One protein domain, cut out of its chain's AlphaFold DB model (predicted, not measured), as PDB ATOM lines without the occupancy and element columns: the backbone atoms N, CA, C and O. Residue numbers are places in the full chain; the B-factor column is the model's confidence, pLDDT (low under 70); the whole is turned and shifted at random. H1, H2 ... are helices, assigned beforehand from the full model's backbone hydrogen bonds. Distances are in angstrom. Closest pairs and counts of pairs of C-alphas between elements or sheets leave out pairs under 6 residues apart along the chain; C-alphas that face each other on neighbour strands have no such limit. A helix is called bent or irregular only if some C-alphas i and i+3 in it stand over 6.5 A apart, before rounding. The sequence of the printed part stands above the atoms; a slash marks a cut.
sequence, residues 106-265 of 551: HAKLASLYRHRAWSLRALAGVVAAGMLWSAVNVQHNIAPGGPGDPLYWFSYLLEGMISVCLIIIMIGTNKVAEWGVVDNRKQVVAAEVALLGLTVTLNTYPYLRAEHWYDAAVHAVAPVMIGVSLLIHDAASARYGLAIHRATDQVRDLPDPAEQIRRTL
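AT A GLANCE: This is residues 106 to 265 of the 551 residues of an uncharacterized protein of Nocardia colli (UniProt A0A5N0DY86). Two long helices, H1 and H4, run side by side in opposite directions, and the hairpin of H2 and H3 packs along part of them, making a loose up-and-down bundle of four helices. Beyond one end, residues 258 to 265, mostly H5, stick out. The printed part has 160 residues with five named helices in the order H1 to H5 and no named strand; it is all helix, a loose rod spanning 73 by 34 by 26 A, with a radius of gyration of the C-alphas of 21.4 A.

HOW THE PARTS SIT: Start at H1, residues 106 to 142; with residues 131 to 142 alone it touches H2, residues 150 to 177, closest at the C-alphas of Gln 139 and Tyr 152, 6.6 A. This hairpin has a shallow tilt of 20 degrees. H2 touches H3, residues 185 to 209, with residues 162 to 173 alone, the C-alphas of Leu 166 and Glu 192 being closest at 7.1 A. H3 touches H4, residues 213 to 252, at Thr 204 and Ala 216, their closest C-alphas, 4.8 A. H4 touches H1, opposite ways at 14 degrees, a shallow tilt; Val 127 and Ile 226 have the closest C-alphas, 5.8 A. H5, residues 257 to 264, is apart from H4. In H5 every O i to N i+4 pair is within hydrogen-bond range; H1 has 32 of 33, H2 22 of 24, H3 19 of 21 and H4 34 of 36.

IN THESE COORDINATES: Find C-alpha 106 at (13.296, -26.932, 13.977); H1 runs 53.2 A from there. H2 covers 41.0 A and H3 34.6 A. H3 is irregular, C-alphas 203 and 206 being 7.5 A apart; H4 only just is, with 6.8 A between C-alphas 219 and 222. H4 runs 57.0 A to C-alpha 252 at (5.394, -25.733, 8.966), and H5 10.0 A.

THE WHOLE: The C-alphas of Ala 210 and Arg 263 are farthest apart, 74.9 A. The printed part has no cut and no long link. Low confidence, pLDDT under 70, includes residues 138 to 145 and 172 to 178.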
ATOM      1  N   HIS A 106      12.425 -27.818  14.762       75.62
ATOM      2  CA  HIS A 106      13.296 -26.932  13.977       75.62
ATOM      3  C   HIS A 106      14.783 -27.312  14.056       75.62
ATOM      4  O   HIS A 106      15.507 -27.204  13.068       75.62
ATOM      5  N   ALA A 107      15.261 -27.780  15.213       79.31
ATOM      6  CA  ALA A 107      16.657 -28.173  15.379       79.31
ATOM      7  C   ALA A 107      16.931 -29.606  14.892       79.31
ATOM      8  O   ALA A 107      18.040 -29.865  14.424       79.31
ATOM      9  N   LYS A 108      15.928 -30.498  14.887       79.44
ATOM     10  CA  LYS A 108      15.987 -31.770  14.136       79.44
ATOM     11  C   LYS A 108      16.071 -31.530  12.628       79.44
ATOM     12  O   LYS A 108      16.870 -32.166  11.949       79.44
ATOM     13  N   LEU A 109      15.303 -30.575  12.102       84.12
ATOM     14  CA  LEU A 109      15.406 -30.147  10.707       84.12
ATOM     15  C   LEU A 109      16.807 -29.579  10.416       84.12
ATOM     16  O   LEU A 109      17.474 -30.027   9.483       84.12
ATOM     17  N   ALA A 110      17.314 -28.669  11.254       83.56
ATOM     18  CA  ALA A 110      18.653 -28.102  11.089       83.56
ATOM     19  C   ALA A 110      19.777 -29.158  11.177       83.56
ATOM     20  O   ALA A 110      20.741 -29.094  10.408       83.56
ATOM     21  N   SER A 111      19.665 -30.149  12.071       81.75
ATOM     22  CA  SER A 111      20.638 -31.243  12.151       81.75
ATOM     23  C   SER A 111      20.563 -32.157  10.926       81.75
ATOM     24  O   SER A 111      21.616 -32.497  10.390       81.75
ATOM     25  N   LEU A 112      19.371 -32.471  10.402       84.62
ATOM     26  CA  LEU A 112      19.204 -33.222   9.149       84.62
ATOM     27  C   LEU A 112      19.879 -32.524   7.959       84.62
ATOM     28  O   LEU A 112      20.628 -33.172   7.228       84.62
ATOM     29  N   TYR A 113      19.698 -31.208   7.792       85.56
ATOM     30  CA  TYR A 113      20.412 -30.444   6.758       85.56
ATOM     31  C   TYR A 113      21.934 -30.475   6.962       85.56
ATOM     32  O   TYR A 113      22.677 -30.670   5.998       85.56
ATOM     33  N   ARG A 114      22.417 -30.344   8.206       87.25
ATOM     34  CA  ARG A 114      23.854 -30.427   8.516       87.25
ATOM     35  C   ARG A 114      24.425 -31.818   8.227       87.25
ATOM     36  O   ARG A 114      25.512 -31.906   7.662       87.25
ATOM     37  N   HIS A 115      23.698 -32.884   8.559       86.00
ATOM     38  CA  HIS A 115      24.092 -34.260   8.263       86.00
ATOM     39  C   HIS A 115      24.078 -34.541   6.755       86.00
ATOM     40  O   HIS A 115      25.091 -35.031   6.266       86.00
ATOM     41  N   ARG A 116      23.038 -34.135   6.003       85.56
ATOM     42  CA  ARG A 116      23.005 -34.212   4.522       85.56
ATOM     43  C   ARG A 116      24.210 -33.490   3.910       85.56
ATOM     44  O   ARG A 116      24.901 -34.042   3.060       85.56
ATOM     45  N   ALA A 117      24.502 -32.271   4.363       82.88
ATOM     46  CA  ALA A 117      25.620 -31.474   3.856       82.88
ATOM     47  C   ALA A 117      27.004 -32.017   4.263       82.88
ATOM     48  O   ALA A 117      27.995 -31.735   3.587       82.88
ATOM     49  N   TRP A 118      27.105 -32.764   5.364       89.19
ATOM     50  CA  TRP A 118      28.342 -33.437   5.764       89.19
ATOM     51  C   TRP A 118      28.523 -34.770   5.031       89.19
ATOM     52  O   TRP A 118      29.619 -35.028   4.543       89.19
ATOM     53  N   SER A 119      27.462 -35.562   4.837       81.50
ATOM     54  CA  SER A 119      27.511 -36.796   4.042       81.50
ATOM     55  C   SER A 119      27.795 -36.518   2.562       81.50
ATOM     56  O   SER A 119      28.576 -37.245   1.961       81.50
ATOM     57  N   LEU A 120      27.240 -35.436   1.994       79.25
ATOM     58  CA  LEU A 120      27.599 -34.924   0.661       79.25
ATOM     59  C   LEU A 120      29.112 -34.672   0.542       79.25
ATOM     60  O   LEU A 120      29.742 -35.151  -0.394       79.25
ATOM     61  N   ARG A 121      29.707 -33.965   1.514       86.00
ATOM     62  CA  ARG A 121      31.153 -33.671   1.526       86.00
ATOM     63  C   ARG A 121      32.007 -34.917   1.748       86.00
ATOM     64  O   ARG A 121      33.022 -35.069   1.081       86.00
ATOM     65  N   ALA A 122      31.603 -35.803   2.657       85.12
ATOM     66  CA  ALA A 122      32.311 -37.051   2.919       85.12
ATOM     67  C   ALA A 122      32.341 -37.942   1.668       85.12
ATOM     68  O   ALA A 122      33.397 -38.454   1.307       85.12
ATOM     69  N   LEU A 123      31.212 -38.068   0.966       78.81
ATOM     70  CA  LEU A 123      31.125 -38.878  -0.246       78.81
ATOM     71  C   LEU A 123      31.867 -38.241  -1.425       78.81
ATOM     72  O   LEU A 123      32.584 -38.945  -2.128       78.81
ATOM     73  N   ALA A 124      31.796 -36.915  -1.587       80.38
ATOM     74  CA  ALA A 124      32.647 -36.197  -2.538       80.38
ATOM     75  C   ALA A 124      34.145 -36.427  -2.253       80.38
ATOM     76  O   ALA A 124      34.917 -36.629  -3.185       80.38
ATOM     77  N   GLY A 125      34.546 -36.481  -0.978       83.50
ATOM     78  CA  GLY A 125      35.905 -36.844  -0.565       83.50
ATOM     79  C   GLY A 125      36.292 -38.282  -0.931       83.50
ATOM     80  O   GLY A 125      37.391 -38.500  -1.428       83.50
ATOM     81  N   VAL A 126      35.388 -39.254  -0.751       81.06
ATOM     82  CA  VAL A 126      35.605 -40.653  -1.178       81.06
ATOM     83  C   VAL A 126      35.753 -40.754  -2.697       81.06
ATOM     84  O   VAL A 126      36.664 -41.428  -3.171       81.06
ATOM     85  N   VAL A 127      34.911 -40.057  -3.464       79.81
ATOM     86  CA  VAL A 127      34.996 -40.030  -4.933       79.81
ATOM     87  C   VAL A 127      36.297 -39.369  -5.393       79.81
ATOM     88  O   VAL A 127      36.995 -39.946  -6.220       79.81
ATOM     89  N   ALA A 128      36.688 -38.232  -4.808       80.38
ATOM     90  CA  ALA A 128      37.954 -37.566  -5.119       80.38
ATOM     91  C   ALA A 128      39.181 -38.434  -4.776       80.38
ATOM     92  O   ALA A 128      40.123 -38.502  -5.561       80.38
ATOM     93  N   ALA A 129      39.162 -39.145  -3.644       79.56
ATOM     94  CA  ALA A 129      40.217 -40.090  -3.279       79.56
ATOM     95  C   ALA A 129      40.268 -41.298  -4.231       79.56
ATOM     96  O   ALA A 129      41.351 -41.715  -4.636       79.56
ATOM     97  N   GLY A 130      39.107 -41.828  -4.635       78.12
ATOM     98  CA  GLY A 130      39.001 -42.898  -5.628       78.12
ATOM     99  C   GLY A 130      39.509 -42.476  -7.009       78.12
ATOM    100  O   GLY A 130      40.207 -43.250  -7.656       78.12
ATOM    101  N   MET A 131      39.221 -41.242  -7.433       81.00
ATOM    102  CA  MET A 131      39.736 -40.649  -8.672       81.00
ATOM    103  C   MET A 131      41.249 -40.427  -8.613       81.00
ATOM    104  O   MET A 131      41.948 -40.786  -9.551       81.00
ATOM    105  N   LEU A 132      41.779 -39.909  -7.499       79.56
ATOM    106  CA  LEU A 132      43.223 -39.732  -7.324       79.56
ATOM    107  C   LEU A 132      43.966 -41.079  -7.337       79.56
ATOM    108  O   LEU A 132      45.012 -41.201  -7.969       79.56
ATOM    109  N   TRP A 133      43.404 -42.101  -6.683       79.00
ATOM    110  CA  TRP A 133      43.934 -43.464  -6.723       79.00
ATOM    111  C   TRP A 133      43.860 -44.068  -8.130       79.00
ATOM    112  O   TRP A 133      44.839 -44.643  -8.597       79.00
ATOM    113  N   SER A 134      42.723 -43.905  -8.820       71.81
ATOM    114  CA  SER A 134      42.541 -44.337 -10.209       71.81
ATOM    115  C   SER A 134      43.592 -43.704 -11.120       71.81
ATOM    116  O   SER A 134      44.297 -44.446 -11.796       71.81
ATOM    117  N   ALA A 135      43.809 -42.390 -11.025       72.94
ATOM    118  CA  ALA A 135      44.793 -41.677 -11.832       72.94
ATOM    119  C   ALA A 135      46.214 -42.212 -11.641       72.94
ATOM    120  O   ALA A 135      46.908 -42.482 -12.622       72.94
ATOM    121  N   VAL A 136      46.648 -42.418 -10.391       71.94
ATOM    122  CA  VAL A 136      47.959 -43.027 -10.095       71.94
ATOM    123  C   VAL A 136      48.061 -44.437 -10.685       71.94
ATOM    124  O   VAL A 136      49.116 -44.818 -11.186       71.94
ATOM    125  N   ASN A 137      46.972 -45.202 -10.681       70.25
ATOM    126  CA  ASN A 137      46.929 -46.552 -11.240       70.25
ATOM    127  C   ASN A 137      46.985 -46.538 -12.783       70.25
ATOM    128  O   ASN A 137      47.754 -47.276 -13.385       70.25
ATOM    129  N   VAL A 138      46.232 -45.646 -13.437       66.50
ATOM    130  CA  VAL A 138      46.202 -45.481 -14.901       66.50
ATOM    131  C   VAL A 138      47.562 -45.044 -15.455       66.50
ATOM    132  O   VAL A 138      47.977 -45.554 -16.496       66.50
ATOM    133  N   GLN A 139      48.296 -44.179 -14.742       64.81
ATOM    134  CA  GLN A 139      49.665 -43.777 -15.106       64.81
ATOM    135  C   GLN A 139      50.598 -44.985 -15.274       64.81
ATOM    136  O   GLN A 139      51.294 -45.089 -16.283       64.81
ATOM    137  N   HIS A 140      50.574 -45.918 -14.313       64.38
ATOM    138  CA  HIS A 140      51.395 -47.134 -14.350       64.38
ATOM    139  C   HIS A 140      50.989 -48.088 -15.490       64.38
ATOM    140  O   HIS A 140      51.812 -48.885 -15.937       64.38
ATOM    141  N   ASN A 141      49.751 -47.979 -15.985       63.47
ATOM    142  CA  ASN A 141      49.174 -48.895 -16.968       63.47
ATOM    143  C   ASN A 141      49.323 -48.409 -18.420       63.47
ATOM    144  O   ASN A 141      49.504 -49.226 -19.321       63.47
ATOM    145  N   ILE A 142      49.200 -47.097 -18.669       63.22
ATOM    146  CA  ILE A 142      49.154 -46.530 -20.031       63.22
ATOM    147  C   ILE A 142      50.530 -46.064 -20.520       63.22
ATOM    148  O   ILE A 142      50.823 -46.204 -21.706       63.22
ATOM    149  N   ALA A 143      51.381 -45.532 -19.637       58.22
ATOM    150  CA  ALA A 143      52.644 -44.903 -20.026       58.22
ATOM    151  C   ALA A 143      53.825 -45.354 -19.138       58.22
ATOM    152  O   ALA A 143      54.355 -44.560 -18.355       58.22
ATOM    153  N   PRO A 144      54.319 -46.602 -19.295       61.84
ATOM    154  CA  PRO A 144      55.519 -47.073 -18.592       61.84
ATOM    155  C   PRO A 144      56.797 -46.288 -18.959       61.84
ATOM    156  O   PRO A 144      57.806 -46.413 -18.271       61.84
ATOM    157  N   GLY A 145      56.764 -45.463 -20.017       66.50
ATOM    158  CA  GLY A 145      57.841 -44.537 -20.393       66.50
ATOM    159  C   GLY A 145      57.994 -43.306 -19.486       66.50
ATOM    160  O   GLY A 145      58.970 -42.569 -19.624       66.50
ATOM    161  N   GLY A 146      57.069 -43.080 -18.545       70.50
ATOM    162  CA  GLY A 146      57.134 -41.969 -17.593       70.50
ATOM    163  C   GLY A 146      56.870 -40.583 -18.212       70.50
ATOM    164  O   GLY A 146      56.326 -40.487 -19.314       70.50
ATOM    165  N   PRO A 147      57.258 -39.483 -17.529       75.69
ATOM    166  CA  PRO A 147      56.841 -38.117 -17.882       75.69
ATOM    167  C   PRO A 147      57.300 -37.573 -19.247       75.69
ATOM    168  O   PRO A 147      56.875 -36.482 -19.628       75.69
ATOM    169  N   GLY A 148      58.182 -38.290 -19.953       79.50
ATOM    170  CA  GLY A 148      58.704 -37.905 -21.269       79.50
ATOM    171  C   GLY A 148      57.823 -38.311 -22.458       79.50
ATOM    172  O   GLY A 148      58.096 -37.879 -23.574       79.50
ATOM    173  N   ASP A 149      56.785 -39.123 -22.242       79.25
ATOM    174  CA  ASP A 149      55.841 -39.535 -23.286       79.25
ATOM    175  C   ASP A 149      54.617 -38.590 -23.314       79.25
ATOM    176  O   ASP A 149      53.962 -38.424 -22.284       79.25
ATOM    177  N   PRO A 150      54.232 -37.967 -24.447       75.69
ATOM    178  CA  PRO A 150      52.996 -37.181 -24.520       75.69
ATOM    179  C   PRO A 150      51.721 -37.983 -24.182       75.69
ATOM    180  O   PRO A 150      50.743 -37.390 -23.718       75.69
ATOM    181  N   LEU A 151      51.714 -39.316 -24.339       73.31
ATOM    182  CA  LEU A 151      50.587 -40.164 -23.922       73.31
ATOM    183  C   LEU A 151      50.411 -40.187 -22.394       73.31
ATOM    184  O   LEU A 151      49.277 -40.306 -21.923       73.31
ATOM    185  N   TYR A 152      51.491 -40.002 -21.621       70.25
ATOM    186  CA  TYR A 152      51.438 -39.854 -20.161       70.25
ATOM    187  C   TYR A 152      50.509 -38.694 -19.781       70.25
ATOM    188  O   TYR A 152      49.536 -38.880 -19.051       70.25
ATOM    189  N   TRP A 153      50.731 -37.517 -20.367       74.44
ATOM    190  CA  TRP A 153      49.932 -36.312 -20.119       74.44
ATOM    191  C   TRP A 153      48.507 -36.410 -20.673       74.44
ATOM    192  O   TRP A 153      47.560 -35.963 -20.023       74.44
ATOM    193  N   PHE A 154      48.325 -37.049 -21.832       73.38
ATOM    194  CA  PHE A 154      46.995 -37.268 -22.403       73.38
ATOM    195  C   PHE A 154      46.114 -38.182 -21.531       73.38
ATOM    196  O   PHE A 154      44.904 -37.970 -21.460       73.38
ATOM    197  N   SER A 155      46.705 -39.148 -20.814       69.56
ATOM    198  CA  SER A 155      45.959 -40.020 -19.894       69.56
ATOM    199  C   SER A 155      45.284 -39.240 -18.755       69.56
ATOM    200  O   SER A 155      44.087 -39.422 -18.526       69.56
ATOM    201  N   TYR A 156      45.989 -38.283 -18.134       69.94
ATOM    202  CA  TYR A 156      45.415 -37.385 -17.122       69.94
ATOM    203  C   TYR A 156      44.282 -36.520 -17.671       69.94
ATOM    204  O   TYR A 156      43.291 -36.301 -16.978       69.94
ATOM    205  N   LEU A 157      44.422 -36.008 -18.899       77.38
ATOM    206  CA  LEU A 157      43.394 -35.173 -19.518       77.38
ATOM    207  C   LEU A 157      42.110 -35.978 -19.753       77.38
ATOM    208  O   LEU A 157      41.021 -35.520 -19.406       77.38
ATOM    209  N   LEU A 158      42.236 -37.192 -20.293       72.00
ATOM    210  CA  LEU A 158      41.106 -38.072 -20.583       72.00
ATOM    211  C   LEU A 158      40.417 -38.551 -19.294       72.00
ATOM    212  O   LEU A 158      39.189 -38.501 -19.194       72.00
ATOM    213  N   GLU A 159      41.182 -38.953 -18.278       75.06
ATOM    214  CA  GLU A 159      40.631 -39.345 -16.977       75.06
ATOM    215  C   GLU A 159      40.020 -38.160 -16.218       75.06
ATOM    216  O   GLU A 159      38.950 -38.297 -15.617       75.06
ATOM    217  N   GLY A 160      40.633 -36.977 -16.312       76.06
ATOM    218  CA  GLY A 160      40.090 -35.722 -15.802       76.06
ATOM    219  C   GLY A 160      38.756 -35.365 -16.457       76.06
ATOM    220  O   GLY A 160      37.791 -35.081 -15.750       76.06
ATOM    221  N   MET A 161      38.650 -35.467 -17.787       77.88
ATOM    222  CA  MET A 161      37.397 -35.244 -18.518       77.88
ATOM    223  C   MET A 161      36.286 -36.199 -18.069       77.88
ATOM    224  O   MET A 161      35.180 -35.746 -17.770       77.88
ATOM    225  N   ILE A 162      36.558 -37.506 -17.976       74.69
ATOM    226  CA  ILE A 162      35.538 -38.473 -17.534       74.69
ATOM    227  C   ILE A 162      35.152 -38.226 -16.068       74.69
ATOM    228  O   ILE A 162      33.967 -38.255 -15.726       74.69
ATOM    229  N   SER A 163      36.126 -37.913 -15.212       72.50
ATOM    230  CA  SER A 163      35.898 -37.588 -13.799       72.50
ATOM    231  C   SER A 163      35.026 -36.344 -13.623       72.50
ATOM    232  O   SER A 163      34.067 -36.364 -12.848       72.50
ATOM    233  N   VAL A 164      35.293 -35.282 -14.388       80.00
ATOM    234  CA  VAL A 164      34.482 -34.057 -14.409       80.00
ATOM    235  C   VAL A 164      33.064 -34.347 -14.906       80.00
ATOM    236  O   VAL A 164      32.110 -33.900 -14.273       80.00
ATOM    237  N   CYS A 165      32.890 -35.155 -15.959       75.00
ATOM    238  CA  CYS A 165      31.563 -35.576 -16.422       75.00
ATOM    239  C   CYS A 165      30.764 -36.306 -15.328       75.00
ATOM    240  O   CYS A 165      29.600 -35.972 -15.100       75.00
ATOM    241  N   LEU A 166      31.380 -37.247 -14.602       74.44
ATOM    242  CA  LEU A 166      30.732 -37.949 -13.484       74.44
ATOM    243  C   LEU A 166      30.355 -36.992 -12.337       74.44
ATOM    244  O   LEU A 166      29.249 -37.079 -11.798       74.44
ATOM    245  N   ILE A 167      31.227 -36.036 -11.993       75.38
ATOM    246  CA  ILE A 167      30.953 -35.015 -10.966       75.38
ATOM    247  C   ILE A 167      29.797 -34.096 -11.391       75.38
ATOM    248  O   ILE A 167      28.891 -33.846 -10.593       75.38
ATOM    249  N   ILE A 168      29.788 -33.620 -12.641       77.00
ATOM    250  CA  ILE A 168      28.724 -32.759 -13.182       77.00
ATOM    251  C   ILE A 168      27.379 -33.491 -13.162       77.00
ATOM    252  O   ILE A 168      26.384 -32.909 -12.730       77.00
ATOM    253  N   ILE A 169      27.339 -34.768 -13.555       74.44
ATOM    254  CA  ILE A 169      26.115 -35.580 -13.511       74.44
ATOM    255  C   ILE A 169      25.639 -35.765 -12.058       74.44
ATOM    256  O   ILE A 169      24.462 -35.534 -11.769       74.44
ATOM    257  N   MET A 170      26.532 -36.077 -11.112       72.88
ATOM    258  CA  MET A 170      26.175 -36.236  -9.692       72.88
ATOM    259  C   MET A 170      25.665 -34.934  -9.037       72.88
ATOM    260  O   MET A 170      24.728 -34.965  -8.236       72.88
ATOM    261  N   ILE A 171      26.248 -33.775  -9.362       72.94
ATOM    262  CA  ILE A 171      25.810 -32.477  -8.816       72.94
ATOM    263  C   ILE A 171      24.522 -32.000  -9.504       72.94
ATOM    264  O   ILE A 171      23.581 -31.559  -8.836       72.94
ATOM    265  N   GLY A 172      24.468 -32.098 -10.834       68.81
ATOM    266  CA  GLY A 172      23.363 -31.610 -11.656       68.81
ATOM    267  C   GLY A 172      22.050 -32.328 -11.363       68.81
ATOM    268  O   GLY A 172      21.018 -31.681 -11.224       68.81
ATOM    269  N   THR A 173      22.083 -33.646 -11.175       69.88
ATOM    270  CA  THR A 173      20.893 -34.461 -10.870       69.88
ATOM    271  C   THR A 173      20.240 -34.090  -9.540       69.88
ATOM    272  O   THR A 173      19.025 -33.906  -9.488       69.88
ATOM    273  N   ASN A 174      21.041 -33.891  -8.489       65.56
ATOM    274  CA  ASN A 174      20.561 -33.414  -7.191       65.56
ATOM    275  C   ASN A 174      19.927 -32.016  -7.291       65.56
ATOM    276  O   ASN A 174      18.864 -31.785  -6.720       65.56
ATOM    277  N   LYS A 175      20.553 -31.093  -8.036       66.69
ATOM    278  CA  LYS A 175      20.026 -29.738  -8.266       66.69
ATOM    279  C   LYS A 175      18.729 -29.755  -9.074       66.69
ATOM    280  O   LYS A 175      17.771 -29.124  -8.659       66.69
ATOM    281  N   VAL A 176      18.667 -30.476 -10.193       67.81
ATOM    282  CA  VAL A 176      17.482 -30.523 -11.071       67.81
ATOM    283  C   VAL A 176      16.282 -31.174 -10.368       67.81
ATOM    284  O   VAL A 176      15.155 -30.703 -10.519       67.81
ATOM    285  N   ALA A 177      16.515 -32.181  -9.518       63.75
ATOM    286  CA  ALA A 177      15.466 -32.790  -8.701       63.75
ATOM    287  C   ALA A 177      14.800 -31.804  -7.717       63.75
ATOM    288  O   ALA A 177      13.602 -31.925  -7.462       63.75
ATOM    289  N   GLU A 178      15.528 -30.802  -7.207       66.00
ATOM    290  CA  GLU A 178      14.971 -29.768  -6.314       66.00
ATOM    291  C   GLU A 178      14.006 -28.800  -7.037       66.00
ATOM    292  O   GLU A 178      13.233 -28.116  -6.371       66.00
ATOM    293  N   TRP A 179      13.989 -28.782  -8.379       71.38
ATOM    294  CA  TRP A 179      13.097 -27.943  -9.201       71.38
ATOM    295  C   TRP A 179      11.938 -28.733  -9.837       71.38
ATOM    296  O   TRP A 179      11.193 -28.194 -10.651       71.38
ATOM    297  N   GLY A 180      11.769 -30.013  -9.485       61.69
ATOM    298  CA  GLY A 180      10.635 -30.842  -9.920       61.69
ATOM    299  C   GLY A 180      10.678 -31.340 -11.372       61.69
ATOM    300  O   GLY A 180       9.808 -32.116 -11.763       61.69
ATOM    301  N   VAL A 181      11.692 -30.971 -12.160       67.56
ATOM    302  CA  VAL A 181      11.855 -31.399 -13.562       67.56
ATOM    303  C   VAL A 181      12.535 -32.775 -13.613       67.56
ATOM    304  O   VAL A 181      13.738 -32.890 -13.836       67.56
ATOM    305  N   VAL A 182      11.778 -33.846 -13.351       62.16
ATOM    306  CA  VAL A 182      12.308 -35.225 -13.206       62.16
ATOM    307  C   VAL A 182      11.947 -36.127 -14.399       62.16
ATOM    308  O   VAL A 182      11.717 -37.325 -14.247       62.16
ATOM    309  N   ASP A 183      11.933 -35.584 -15.617       55.94
ATOM    310  CA  ASP A 183      11.446 -36.324 -16.793       55.94
ATOM    311  C   ASP A 183      12.407 -37.401 -17.331       55.94
ATOM    312  O   ASP A 183      11.983 -38.288 -18.067       55.94
ATOM    313  N   ASN A 184      13.693 -37.394 -16.942       67.69
ATOM    314  CA  ASN A 184      14.713 -38.260 -17.558       67.69
ATOM    315  C   ASN A 184      15.650 -39.016 -16.595       67.69
ATOM    316  O   ASN A 184      16.747 -39.418 -16.986       67.69
ATOM    317  N   ARG A 185      15.218 -39.330 -15.361       74.75
ATOM    318  CA  ARG A 185      16.048 -40.094 -14.392       74.75
ATOM    319  C   ARG A 185      16.575 -41.431 -14.947       74.75
ATOM    320  O   ARG A 185      17.685 -41.830 -14.619       74.75
ATOM    321  N   LYS A 186      15.825 -42.105 -15.831       80.56
ATOM    322  CA  LYS A 186      16.289 -43.332 -16.512       80.56
ATOM    323  C   LYS A 186      17.423 -43.076 -17.512       80.56
ATOM    324  O   LYS A 186      18.320 -43.903 -17.605       80.56
ATOM    325  N   GLN A 187      17.391 -41.956 -18.239       80.75
ATOM    326  CA  GLN A 187      18.451 -41.591 -19.188       80.75
ATOM    327  C   GLN A 187      19.732 -41.186 -18.453       80.75
ATOM    328  O   GLN A 187      20.813 -41.598 -18.850       80.75
ATOM    329  N   VAL A 188      19.595 -40.459 -17.338       79.44
ATOM    330  CA  VAL A 188      20.701 -40.134 -16.424       79.44
ATOM    331  C   VAL A 188      21.389 -41.405 -15.927       79.44
ATOM    332  O   VAL A 188      22.587 -41.556 -16.128       79.44
ATOM    333  N   VAL A 189      20.634 -42.345 -15.343       82.25
ATOM    334  CA  VAL A 189      21.197 -43.611 -14.839       82.25
ATOM    335  C   VAL A 189      21.814 -44.434 -15.974       82.25
ATOM    336  O   VAL A 189      22.861 -45.043 -15.784       82.25
ATOM    337  N   ALA A 190      21.223 -44.431 -17.174       86.50
ATOM    338  CA  ALA A 190      21.815 -45.092 -18.335       86.50
ATOM    339  C   ALA A 190      23.151 -44.450 -18.762       86.50
ATOM    340  O   ALA A 190      24.097 -45.175 -19.055       86.50
ATOM    341  N   ALA A 191      23.253 -43.117 -18.757       81.94
ATOM    342  CA  ALA A 191      24.487 -42.395 -19.064       81.94
ATOM    343  C   ALA A 191      25.569 -42.610 -17.990       81.94
ATOM    344  O   ALA A 191      26.731 -42.821 -18.322       81.94
ATOM    345  N   GLU A 192      25.185 -42.621 -16.712       83.25
ATOM    346  CA  GLU A 192      26.074 -42.906 -15.582       83.25
ATOM    347  C   GLU A 192      26.620 -44.341 -15.641       83.25
ATOM    348  O   GLU A 192      27.831 -44.541 -15.571       83.25
ATOM    349  N   VAL A 193      25.755 -45.338 -15.868       86.94
ATOM    350  CA  VAL A 193      26.161 -46.742 -16.049       86.94
ATOM    351  C   VAL A 193      27.021 -46.924 -17.302       86.94
ATOM    352  O   VAL A 193      27.972 -47.702 -17.267       86.94
ATOM    353  N   ALA A 194      26.747 -46.200 -18.392       88.69
ATOM    354  CA  ALA A 194      27.577 -46.235 -19.595       88.69
ATOM    355  C   ALA A 194      28.976 -45.639 -19.353       88.69
ATOM    356  O   ALA A 194      29.968 -46.249 -19.749       88.69
ATOM    357  N   LEU A 195      29.075 -44.497 -18.664       84.12
ATOM    358  CA  LEU A 195      30.353 -43.874 -18.297       84.12
ATOM    359  C   LEU A 195      31.157 -44.744 -17.321       84.12
ATOM    360  O   LEU A 195      32.355 -44.925 -17.516       84.12
ATOM    361  N   LEU A 196      30.505 -45.328 -16.315       85.19
ATOM    362  CA  LEU A 196      31.108 -46.261 -15.357       85.19
ATOM    363  C   LEU A 196      31.580 -47.548 -16.057       85.19
ATOM    364  O   LEU A 196      32.705 -48.001 -15.854       85.19
ATOM    365  N   GLY A 197      30.758 -48.119 -16.940       90.19
ATOM    366  CA  GLY A 197      31.143 -49.268 -17.761       90.19
ATOM    367  C   GLY A 197      32.349 -48.959 -18.650       90.19
ATOM    368  O   GLY A 197      33.255 -49.784 -18.768       90.19
ATOM    369  N   LEU A 198      32.408 -47.750 -19.214       85.31
ATOM    370  CA  LEU A 198      33.531 -47.265 -20.010       85.31
ATOM    371  C   LEU A 198      34.806 -47.063 -19.168       85.31
ATOM    372  O   LEU A 198      35.868 -47.482 -19.623       85.31
ATOM    373  N   THR A 199      34.738 -46.527 -17.942       85.38
ATOM    374  CA  THR A 199      35.928 -46.410 -17.068       85.38
ATOM    375  C   THR A 199      36.441 -47.764 -16.593       85.38
ATOM    376  O   THR A 199      37.645 -48.004 -16.671       85.38
ATOM    377  N   VAL A 200      35.558 -48.679 -16.172       88.62
ATOM    378  CA  VAL A 200      35.939 -50.064 -15.835       88.62
ATOM    379  C   VAL A 200      36.598 -50.732 -17.041       88.62
ATOM    380  O   VAL A 200      37.671 -51.318 -16.904       88.62
ATOM    381  N   THR A 201      36.002 -50.609 -18.231       89.31
ATOM    382  CA  THR A 201      36.554 -51.203 -19.457       89.31
ATOM    383  C   THR A 201      37.925 -50.615 -19.784       89.31
ATOM    384  O   THR A 201      38.862 -51.376 -19.978       89.31
ATOM    385  N   LEU A 202      38.093 -49.289 -19.778       83.88
ATOM    386  CA  LEU A 202      39.380 -48.638 -20.064       83.88
ATOM    387  C   LEU A 202      40.484 -49.037 -19.073       83.88
ATOM    388  O   LEU A 202      41.598 -49.328 -19.499       83.88
ATOM    389  N   ASN A 203      40.179 -49.091 -17.771       83.50
ATOM    390  CA  ASN A 203      41.165 -49.418 -16.734       83.50
ATOM    391  C   ASN A 203      41.619 -50.891 -16.803       83.50
ATOM    392  O   ASN A 203      42.769 -51.208 -16.510       83.50
ATOM    393  N   THR A 204      40.722 -51.794 -17.221       86.44
ATOM    394  CA  THR A 204      40.947 -53.252 -17.193       86.44
ATOM    395  C   THR A 204      41.310 -53.867 -18.545       86.44
ATOM    396  O   THR A 204      41.981 -54.899 -18.581       86.44
ATOM    397  N   TYR A 205      40.930 -53.244 -19.665       87.31
ATOM    398  CA  TYR A 205      41.167 -53.735 -21.027       87.31
ATOM    399  C   TYR A 205      42.607 -54.191 -21.330       87.31
ATOM    400  O   TYR A 205      42.732 -55.279 -21.900       87.31
ATOM    401  N   PRO A 206      43.691 -53.466 -20.964       85.38
ATOM    402  CA  PRO A 206      45.049 -53.960 -21.220       85.38
ATOM    403  C   PRO A 206      45.320 -55.312 -20.540       85.38
ATOM    404  O   PRO A 206      45.925 -56.191 -21.151       85.38
ATOM    405  N   TYR A 207      44.791 -55.526 -19.331       86.12
ATOM    406  CA  TYR A 207      44.934 -56.774 -18.579       86.12
ATOM    407  C   TYR A 207      44.047 -57.898 -19.107       86.12
ATOM    408  O   TYR A 207      44.519 -59.026 -19.224       86.12
ATOM    409  N   LEU A 208      42.799 -57.606 -19.499       89.94
ATOM    410  CA  LEU A 208      41.943 -58.593 -20.173       89.94
ATOM    411  C   LEU A 208      42.589 -59.074 -21.478       89.94
ATOM    412  O   LEU A 208      42.591 -60.269 -21.759       89.94
ATOM    413  N   ARG A 209      43.167 -58.156 -22.261       91.38
ATOM    414  CA  ARG A 209      43.855 -58.478 -23.518       91.38
ATOM    415  C   ARG A 209      45.141 -59.286 -23.310       91.38
ATOM    416  O   ARG A 209      45.510 -60.047 -24.197       91.38
ATOM    417  N   ALA A 210      45.807 -59.122 -22.168       90.94
ATOM    418  CA  ALA A 210      46.976 -59.905 -21.767       90.94
ATOM    419  C   ALA A 210      46.621 -61.206 -21.007       90.94
ATOM    420  O   ALA A 210      47.514 -61.882 -20.507       90.94
ATOM    421  N   GLU A 211      45.330 -61.547 -20.889       92.56
ATOM    422  CA  GLU A 211      44.810 -62.688 -20.110       92.56
ATOM    423  C   GLU A 211      45.173 -62.653 -18.605       92.56
ATOM    424  O   GLU A 211      45.063 -63.645 -17.880       92.56
ATOM    425  N   HIS A 212      45.554 -61.481 -18.089       92.25
ATOM    426  CA  HIS A 212      45.904 -61.240 -16.689       92.25
ATOM    427  C   HIS A 212      44.655 -60.922 -15.854       92.25
ATOM    428  O   HIS A 212      44.447 -59.811 -15.368       92.25
ATOM    429  N   TRP A 213      43.795 -61.930 -15.682       91.88
ATOM    430  CA  TRP A 213      42.500 -61.808 -14.996       91.88
ATOM    431  C   TRP A 213      42.586 -61.319 -13.542       91.88
ATOM    432  O   TRP A 213      41.664 -60.656 -13.069       91.88
ATOM    433  N   TYR A 214      43.674 -61.633 -12.830       89.69
ATOM    434  CA  TYR A 214      43.891 -61.150 -11.463       89.69
ATOM    435  C   TYR A 214      44.142 -59.640 -11.441       89.69
ATOM    436  O   TYR A 214      43.449 -58.911 -10.734       89.69
ATOM    437  N   ASP A 215      45.070 -59.163 -12.270       83.94
ATOM    438  CA  ASP A 215      45.400 -57.743 -12.354       83.94
ATOM    439  C   ASP A 215      44.190 -56.952 -12.870       83.94
ATOM    440  O   ASP A 215      43.797 -55.959 -12.263       83.94
ATOM    441  N   ALA A 216      43.489 -57.465 -13.888       87.38
ATOM    442  CA  ALA A 216      42.208 -56.920 -14.336       87.38
ATOM    443  C   ALA A 216      41.206 -56.726 -13.181       87.38
ATOM    444  O   ALA A 216      40.557 -55.685 -13.099       87.38
ATOM    445  N   ALA A 217      41.094 -57.694 -12.264       87.00
ATOM    446  CA  ALA A 217      40.218 -57.574 -11.104       87.00
ATOM    447  C   ALA A 217      40.698 -56.498 -10.113       87.00
ATOM    448  O   ALA A 217      39.873 -55.725  -9.633       87.00
ATOM    449  N   VAL A 218      42.007 -56.402  -9.844       85.75
ATOM    450  CA  VAL A 218      42.607 -55.364  -8.976       85.75
ATOM    451  C   VAL A 218      42.385 -53.961  -9.552       85.75
ATOM    452  O   VAL A 218      41.959 -53.051  -8.837       85.75
ATOM    453  N   HIS A 219      42.607 -53.791 -10.854       82.44
ATOM    454  CA  HIS A 219      42.421 -52.529 -11.567       82.44
ATOM    455  C   HIS A 219      40.931 -52.127 -11.678       82.44
ATOM    456  O   HIS A 219      40.601 -50.943 -11.600       82.44
ATOM    457  N   ALA A 220      40.001 -53.091 -11.705       88.38
ATOM    458  CA  ALA A 220      38.558 -52.825 -11.645       88.38
ATOM    459  C   ALA A 220      38.076 -52.226 -10.306       88.38
ATOM    460  O   ALA A 220      37.045 -51.545 -10.285       88.38
ATOM    461  N   VAL A 221      38.773 -52.482  -9.187       85.50
ATOM    462  CA  VAL A 221      38.265 -52.169  -7.835       85.50
ATOM    463  C   VAL A 221      37.940 -50.686  -7.668       85.50
ATOM    464  O   VAL A 221      36.875 -50.361  -7.146       85.50
ATOM    465  N   ALA A 222      38.814 -49.778  -8.108       81.62
ATOM    466  CA  ALA A 222      38.620 -48.346  -7.876       81.62
ATOM    467  C   ALA A 222      37.405 -47.770  -8.641       81.62
ATOM    468  O   ALA A 222      36.529 -47.202  -7.980       81.62
ATOM    469  N   PRO A 223      37.245 -47.978  -9.967       83.75
ATOM    470  CA  PRO A 223      36.020 -47.600 -10.680       83.75
ATOM    471  C   PRO A 223      34.740 -48.231 -10.105       83.75
ATOM    472  O   PRO A 223      33.723 -47.546  -9.973       83.75
ATOM    473  N   VAL A 224      34.782 -49.506  -9.694       88.44
ATOM    474  CA  VAL A 224      33.629 -50.179  -9.063       88.44
ATOM    475  C   VAL A 224      33.285 -49.550  -7.708       88.44
ATOM    476  O   VAL A 224      32.110 -49.308  -7.432       88.44
ATOM    477  N   MET A 225      34.278 -49.217  -6.881       86.31
ATOM    478  CA  MET A 225      34.075 -48.543  -5.590       86.31
ATOM    479  C   MET A 225      33.530 -47.119  -5.742       86.31
ATOM    480  O   MET A 225      32.684 -46.705  -4.941       86.31
ATOM    481  N   ILE A 226      33.947 -46.381  -6.780       84.75
ATOM    482  CA  ILE A 226      33.332 -45.095  -7.146       84.75
ATOM    483  C   ILE A 226      31.860 -45.328  -7.504       84.75
ATOM    484  O   ILE A 226      30.990 -44.699  -6.911       84.75
ATOM    485  N   GLY A 227      31.562 -46.294  -8.377       85.81
ATOM    486  CA  GLY A 227      30.194 -46.654  -8.762       85.81
ATOM    487  C   GLY A 227      29.279 -47.016  -7.587       85.81
ATOM    488  O   GLY A 227      28.177 -46.486  -7.460       85.81
ATOM    489  N   VAL A 228      29.752 -47.867  -6.673       88.12
ATOM    490  CA  VAL A 228      29.029 -48.214  -5.437       88.12
ATOM    491  C   VAL A 228      28.816 -46.979  -4.556       88.12
ATOM    492  O   VAL A 228      27.736 -46.813  -3.988       88.12
ATOM    493  N   SER A 229      29.802 -46.079  -4.480       84.56
ATOM    494  CA  SER A 229      29.666 -44.814  -3.750       84.56
ATOM    495  C   SER A 229      28.585 -43.919  -4.365       84.56
ATOM    496  O   SER A 229      27.758 -43.399  -3.622       84.56
ATOM    497  N   LEU A 230      28.519 -43.792  -5.694       81.88
ATOM    498  CA  LEU A 230      27.474 -43.027  -6.392       81.88
ATOM    499  C   LEU A 230      26.067 -43.616  -6.158       81.88
ATOM    500  O   LEU A 230      25.134 -42.886  -5.827       81.88
ATOM    501  N   LEU A 231      25.919 -44.946  -6.199       84.75
ATOM    502  CA  LEU A 231      24.645 -45.617  -5.896       84.75
ATOM    503  C   LEU A 231      24.196 -45.405  -4.441       84.75
ATOM    504  O   LEU A 231      23.022 -45.132  -4.176       84.75
ATOM    505  N   ILE A 232      25.127 -45.494  -3.484       85.69
ATOM    506  CA  ILE A 232      24.860 -45.166  -2.075       85.69
ATOM    507  C   ILE A 232      24.515 -43.678  -1.934       85.69
ATOM    508  O   ILE A 232      23.653 -43.331  -1.123       85.69
ATOM    509  N   HIS A 233      25.135 -42.804  -2.732       83.19
ATOM    510  CA  HIS A 233      24.877 -41.370  -2.728       83.19
ATOM    511  C   HIS A 233      23.444 -41.029  -3.133       83.19
ATOM    512  O   HIS A 233      22.758 -40.357  -2.366       83.19
ATOM    513  N   ASP A 234      22.967 -41.514  -4.282       79.62
ATOM    514  CA  ASP A 234      21.592 -41.272  -4.746       79.62
ATOM    515  C   ASP A 234      20.567 -41.846  -3.752       79.62
ATOM    516  O   ASP A 234      19.635 -41.155  -3.325       79.62
ATOM    517  N   ALA A 235      20.791 -43.074  -3.268       83.00
ATOM    518  CA  ALA A 235      19.924 -43.704  -2.275       83.00
ATOM    519  C   ALA A 235      19.879 -42.938  -0.937       83.00
ATOM    520  O   ALA A 235      18.807 -42.797  -0.336       83.00
ATOM    521  N   ALA A 236      21.017 -42.429  -0.457       82.00
ATOM    522  CA  ALA A 236      21.090 -41.615   0.754       82.00
ATOM    523  C   ALA A 236      20.457 -40.232   0.545       82.00
ATOM    524  O   ALA A 236      19.651 -39.804   1.369       82.00
ATOM    525  N   SER A 237      20.758 -39.557  -0.566       80.19
ATOM    526  CA  SER A 237      20.217 -38.239  -0.915       80.19
ATOM    527  C   SER A 237      18.694 -38.270  -1.063       80.19
ATOM    528  O   SER A 237      18.019 -37.417  -0.484       80.19
ATOM    529  N   ALA A 238      18.131 -39.300  -1.703       81.44
ATOM    530  CA  ALA A 238      16.684 -39.508  -1.777       81.44
ATOM    531  C   ALA A 238      16.046 -39.721  -0.388       81.44
ATOM    532  O   ALA A 238      15.001 -39.140  -0.082       81.44
ATOM    533  N   ARG A 239      16.690 -40.507   0.491       84.75
ATOM    534  CA  ARG A 239      16.227 -40.714   1.878       84.75
ATOM    535  C   ARG A 239      16.297 -39.430   2.706       84.75
ATOM    536  O   ARG A 239      15.346 -39.141   3.429       84.75
ATOM    537  N   TYR A 240      17.370 -38.646   2.585       84.88
ATOM    538  CA  TYR A 240      17.487 -37.348   3.252       84.88
ATOM    539  C   TYR A 240      16.466 -36.341   2.723       84.88
ATOM    540  O   TYR A 240      15.862 -35.650   3.534       84.88
ATOM    541  N   GLY A 241      16.216 -36.281   1.412       82.56
ATOM    542  CA  GLY A 241      15.188 -35.413   0.827       82.56
ATOM    543  C   GLY A 241      13.791 -35.714   1.375       82.56
ATOM    544  O   GLY A 241      13.099 -34.813   1.841       82.56
ATOM    545  N   LEU A 242      13.412 -36.995   1.428       84.56
ATOM    546  CA  LEU A 242      12.135 -37.442   1.993       84.56
ATOM    547  C   LEU A 242      12.045 -37.219   3.516       84.56
ATOM    548  O   LEU A 242      10.986 -36.839   4.020       84.56
ATOM    549  N   ALA A 243      13.139 -37.421   4.259       83.88
ATOM    550  CA  ALA A 243      13.192 -37.127   5.692       83.88
ATOM    551  C   ALA A 243      13.079 -35.619   5.975       83.88
ATOM    552  O   ALA A 243      12.361 -35.226   6.893       83.88
ATOM    553  N   ILE A 244      13.739 -34.786   5.166       86.19
ATOM    554  CA  ILE A 244      13.643 -33.325   5.217       86.19
ATOM    555  C   ILE A 244      12.220 -32.880   4.886       86.19
ATOM    556  O   ILE A 244      11.669 -32.123   5.668       86.19
ATOM    557  N   HIS A 245      11.587 -33.383   3.819       84.81
ATOM    558  CA  HIS A 245      10.200 -33.034   3.479       84.81
ATOM    559  C   HIS A 245       9.257 -33.290   4.663       84.81
ATOM    560  O   HIS A 245       8.583 -32.372   5.118       84.81
ATOM    561  N   ARG A 246       9.296 -34.498   5.244       86.06
ATOM    562  CA  ARG A 246       8.473 -34.850   6.416       86.06
ATOM    563  C   ARG A 246       8.783 -33.996   7.648       86.06
ATOM    564  O   ARG A 246       7.869 -33.664   8.397       86.06
ATOM    565  N   ALA A 247      10.051 -33.656   7.882       83.50
ATOM    566  CA  ALA A 247      10.443 -32.778   8.984       83.50
ATOM    567  C   ALA A 247      10.000 -31.324   8.749       83.50
ATOM    568  O   ALA A 247       9.606 -30.656   9.698       83.50
ATOM    569  N   THR A 248      10.028 -30.849   7.501       84.69
ATOM    570  CA  THR A 248       9.541 -29.526   7.092       84.69
ATOM    571  C   THR A 248       8.027 -29.440   7.220       84.69
ATOM    572  O   THR A 248       7.551 -28.458   7.778       84.69
ATOM    573  N   ASP A 249       7.274 -30.467   6.811       85.19
ATOM    574  CA  ASP A 249       5.820 -30.530   7.020       85.19
ATOM    575  C   ASP A 249       5.480 -30.430   8.515       85.19
ATOM    576  O   ASP A 249       4.700 -29.573   8.918       85.19
ATOM    577  N   GLN A 250       6.152 -31.228   9.358       83.31
ATOM    578  CA  GLN A 250       6.006 -31.171  10.820       83.31
ATOM    579  C   GLN A 250       6.405 -29.819  11.427       83.31
ATOM    580  O   GLN A 250       5.919 -29.466  12.495       83.31
ATOM    581  N   VAL A 251       7.317 -29.081  10.788       81.00
ATOM    582  CA  VAL A 251       7.793 -27.762  11.228       81.00
ATOM    583  C   VAL A 251       6.890 -26.627  10.742       81.00
ATOM    584  O   VAL A 251       6.794 -25.617  11.434       81.00
ATOM    585  N   ARG A 252       6.224 -26.776   9.591       78.94
ATOM    586  CA  ARG A 252       5.394 -25.733   8.966       78.94
ATOM    587  C   ARG A 252       4.194 -25.340   9.825       78.94
ATOM    588  O   ARG A 252       3.779 -24.186   9.793       78.94
ATOM    589  N   ASP A 253       3.677 -26.288  10.600       78.56
ATOM    590  CA  ASP A 253       2.535 -26.083  11.491       78.56
ATOM    591  C   ASP A 253       2.949 -25.535  12.878       78.56
ATOM    592  O   ASP A 253       2.092 -25.230  13.710       78.56
ATOM    593  N   LEU A 254       4.257 -25.383  13.149       76.31
ATOM    594  CA  LEU A 254       4.770 -24.739  14.363       76.31
ATOM    595  C   LEU A 254       5.042 -23.240  14.125       76.31
ATOM    596  O   LEU A 254       5.578 -22.866  13.082       76.31
ATOM    597  N   PRO A 255       4.744 -22.364  15.106       73.44
ATOM    598  CA  PRO A 255       5.049 -20.939  15.006       73.44
ATOM    599  C   PRO A 255       6.563 -20.700  14.914       73.44
ATOM    600  O   PRO A 255       7.336 -21.343  15.626       73.44
ATOM    601  N   ASP A 256       6.968 -19.741  14.077       74.62
ATOM    602  CA  ASP A 256       8.375 -19.466  13.767       74.62
ATOM    603  C   ASP A 256       9.226 -19.293  15.050       74.62
ATOM    604  O   ASP A 256       8.932 -18.423  15.884       74.62
ATOM    605  N   PRO A 257      10.305 -20.081  15.238       66.94
ATOM    606  CA  PRO A 257      11.196 -19.928  16.378       66.94
ATOM    607  C   PRO A 257      11.855 -18.544  16.427       66.94
ATOM    608  O   PRO A 257      12.175 -18.087  17.522       66.94
ATOM    609  N   ALA A 258      12.028 -17.840  15.303       70.75
ATOM    610  CA  ALA A 258      12.508 -16.459  15.312       70.75
ATOM    611  C   ALA A 258      11.491 -15.510  15.968       70.75
ATOM    612  O   ALA A 258      11.887 -14.623  16.726       70.75
ATOM    613  N   GLU A 259      10.186 -15.726  15.771       73.31
ATOM    614  CA  GLU A 259       9.152 -15.010  16.521       73.31
ATOM    615  C   GLU A 259       9.123 -15.411  17.995       73.31
ATOM    616  O   GLU A 259       9.037 -14.533  18.853       73.31
ATOM    617  N   GLN A 260       9.247 -16.701  18.331       74.88
ATOM    618  CA  GLN A 260       9.330 -17.109  19.738       74.88
ATOM    619  C   GLN A 260      10.554 -16.509  20.436       74.88
ATOM    620  O   GLN A 260      10.435 -16.041  21.565       74.88
ATOM    621  N   ILE A 261      11.713 -16.451  19.780       72.56
ATOM    622  CA  ILE A 261      12.920 -15.808  20.317       72.56
ATOM    623  C   ILE A 261      12.687 -14.299  20.490       72.56
ATOM    624  O   ILE A 261      12.997 -13.763  21.551       72.56
ATOM    625  N   ARG A 262      12.063 -13.621  19.516       76.19
ATOM    626  CA  ARG A 262      11.692 -12.194  19.625       76.19
ATOM    627  C   ARG A 262      10.680 -11.916  20.747       76.19
ATOM    628  O   ARG A 262      10.763 -10.862  21.364       76.19
ATOM    629  N   ARG A 263       9.750 -12.840  21.022       75.62
ATOM    630  CA  ARG A 263       8.741 -12.725  22.096       75.62
ATOM    631  C   ARG A 263       9.271 -13.126  23.481       75.62
ATOM    632  O   ARG A 263       8.777 -12.615  24.479       75.62
ATOM    633  N   THR A 264      10.225 -14.060  23.559       73.38
ATOM    634  CA  THR A 264      10.751 -14.604  24.833       73.38
ATOM    635  C   THR A 264      12.025 -13.928  25.321       73.38
ATOM    636  O   THR A 264      12.311 -13.994  26.515       73.38
ATOM    637  N   LEU A 265      12.776 -13.245  24.449       74.56
ATOM    638  CA  LEU A 265      13.791 -12.295  24.890       74.56
ATOM    639  C   LEU A 265      13.082 -11.130  25.601       74.56
ATOM    640  O   LEU A 265      12.399 -10.354  24.930       74.56
TER     641      LEU A 265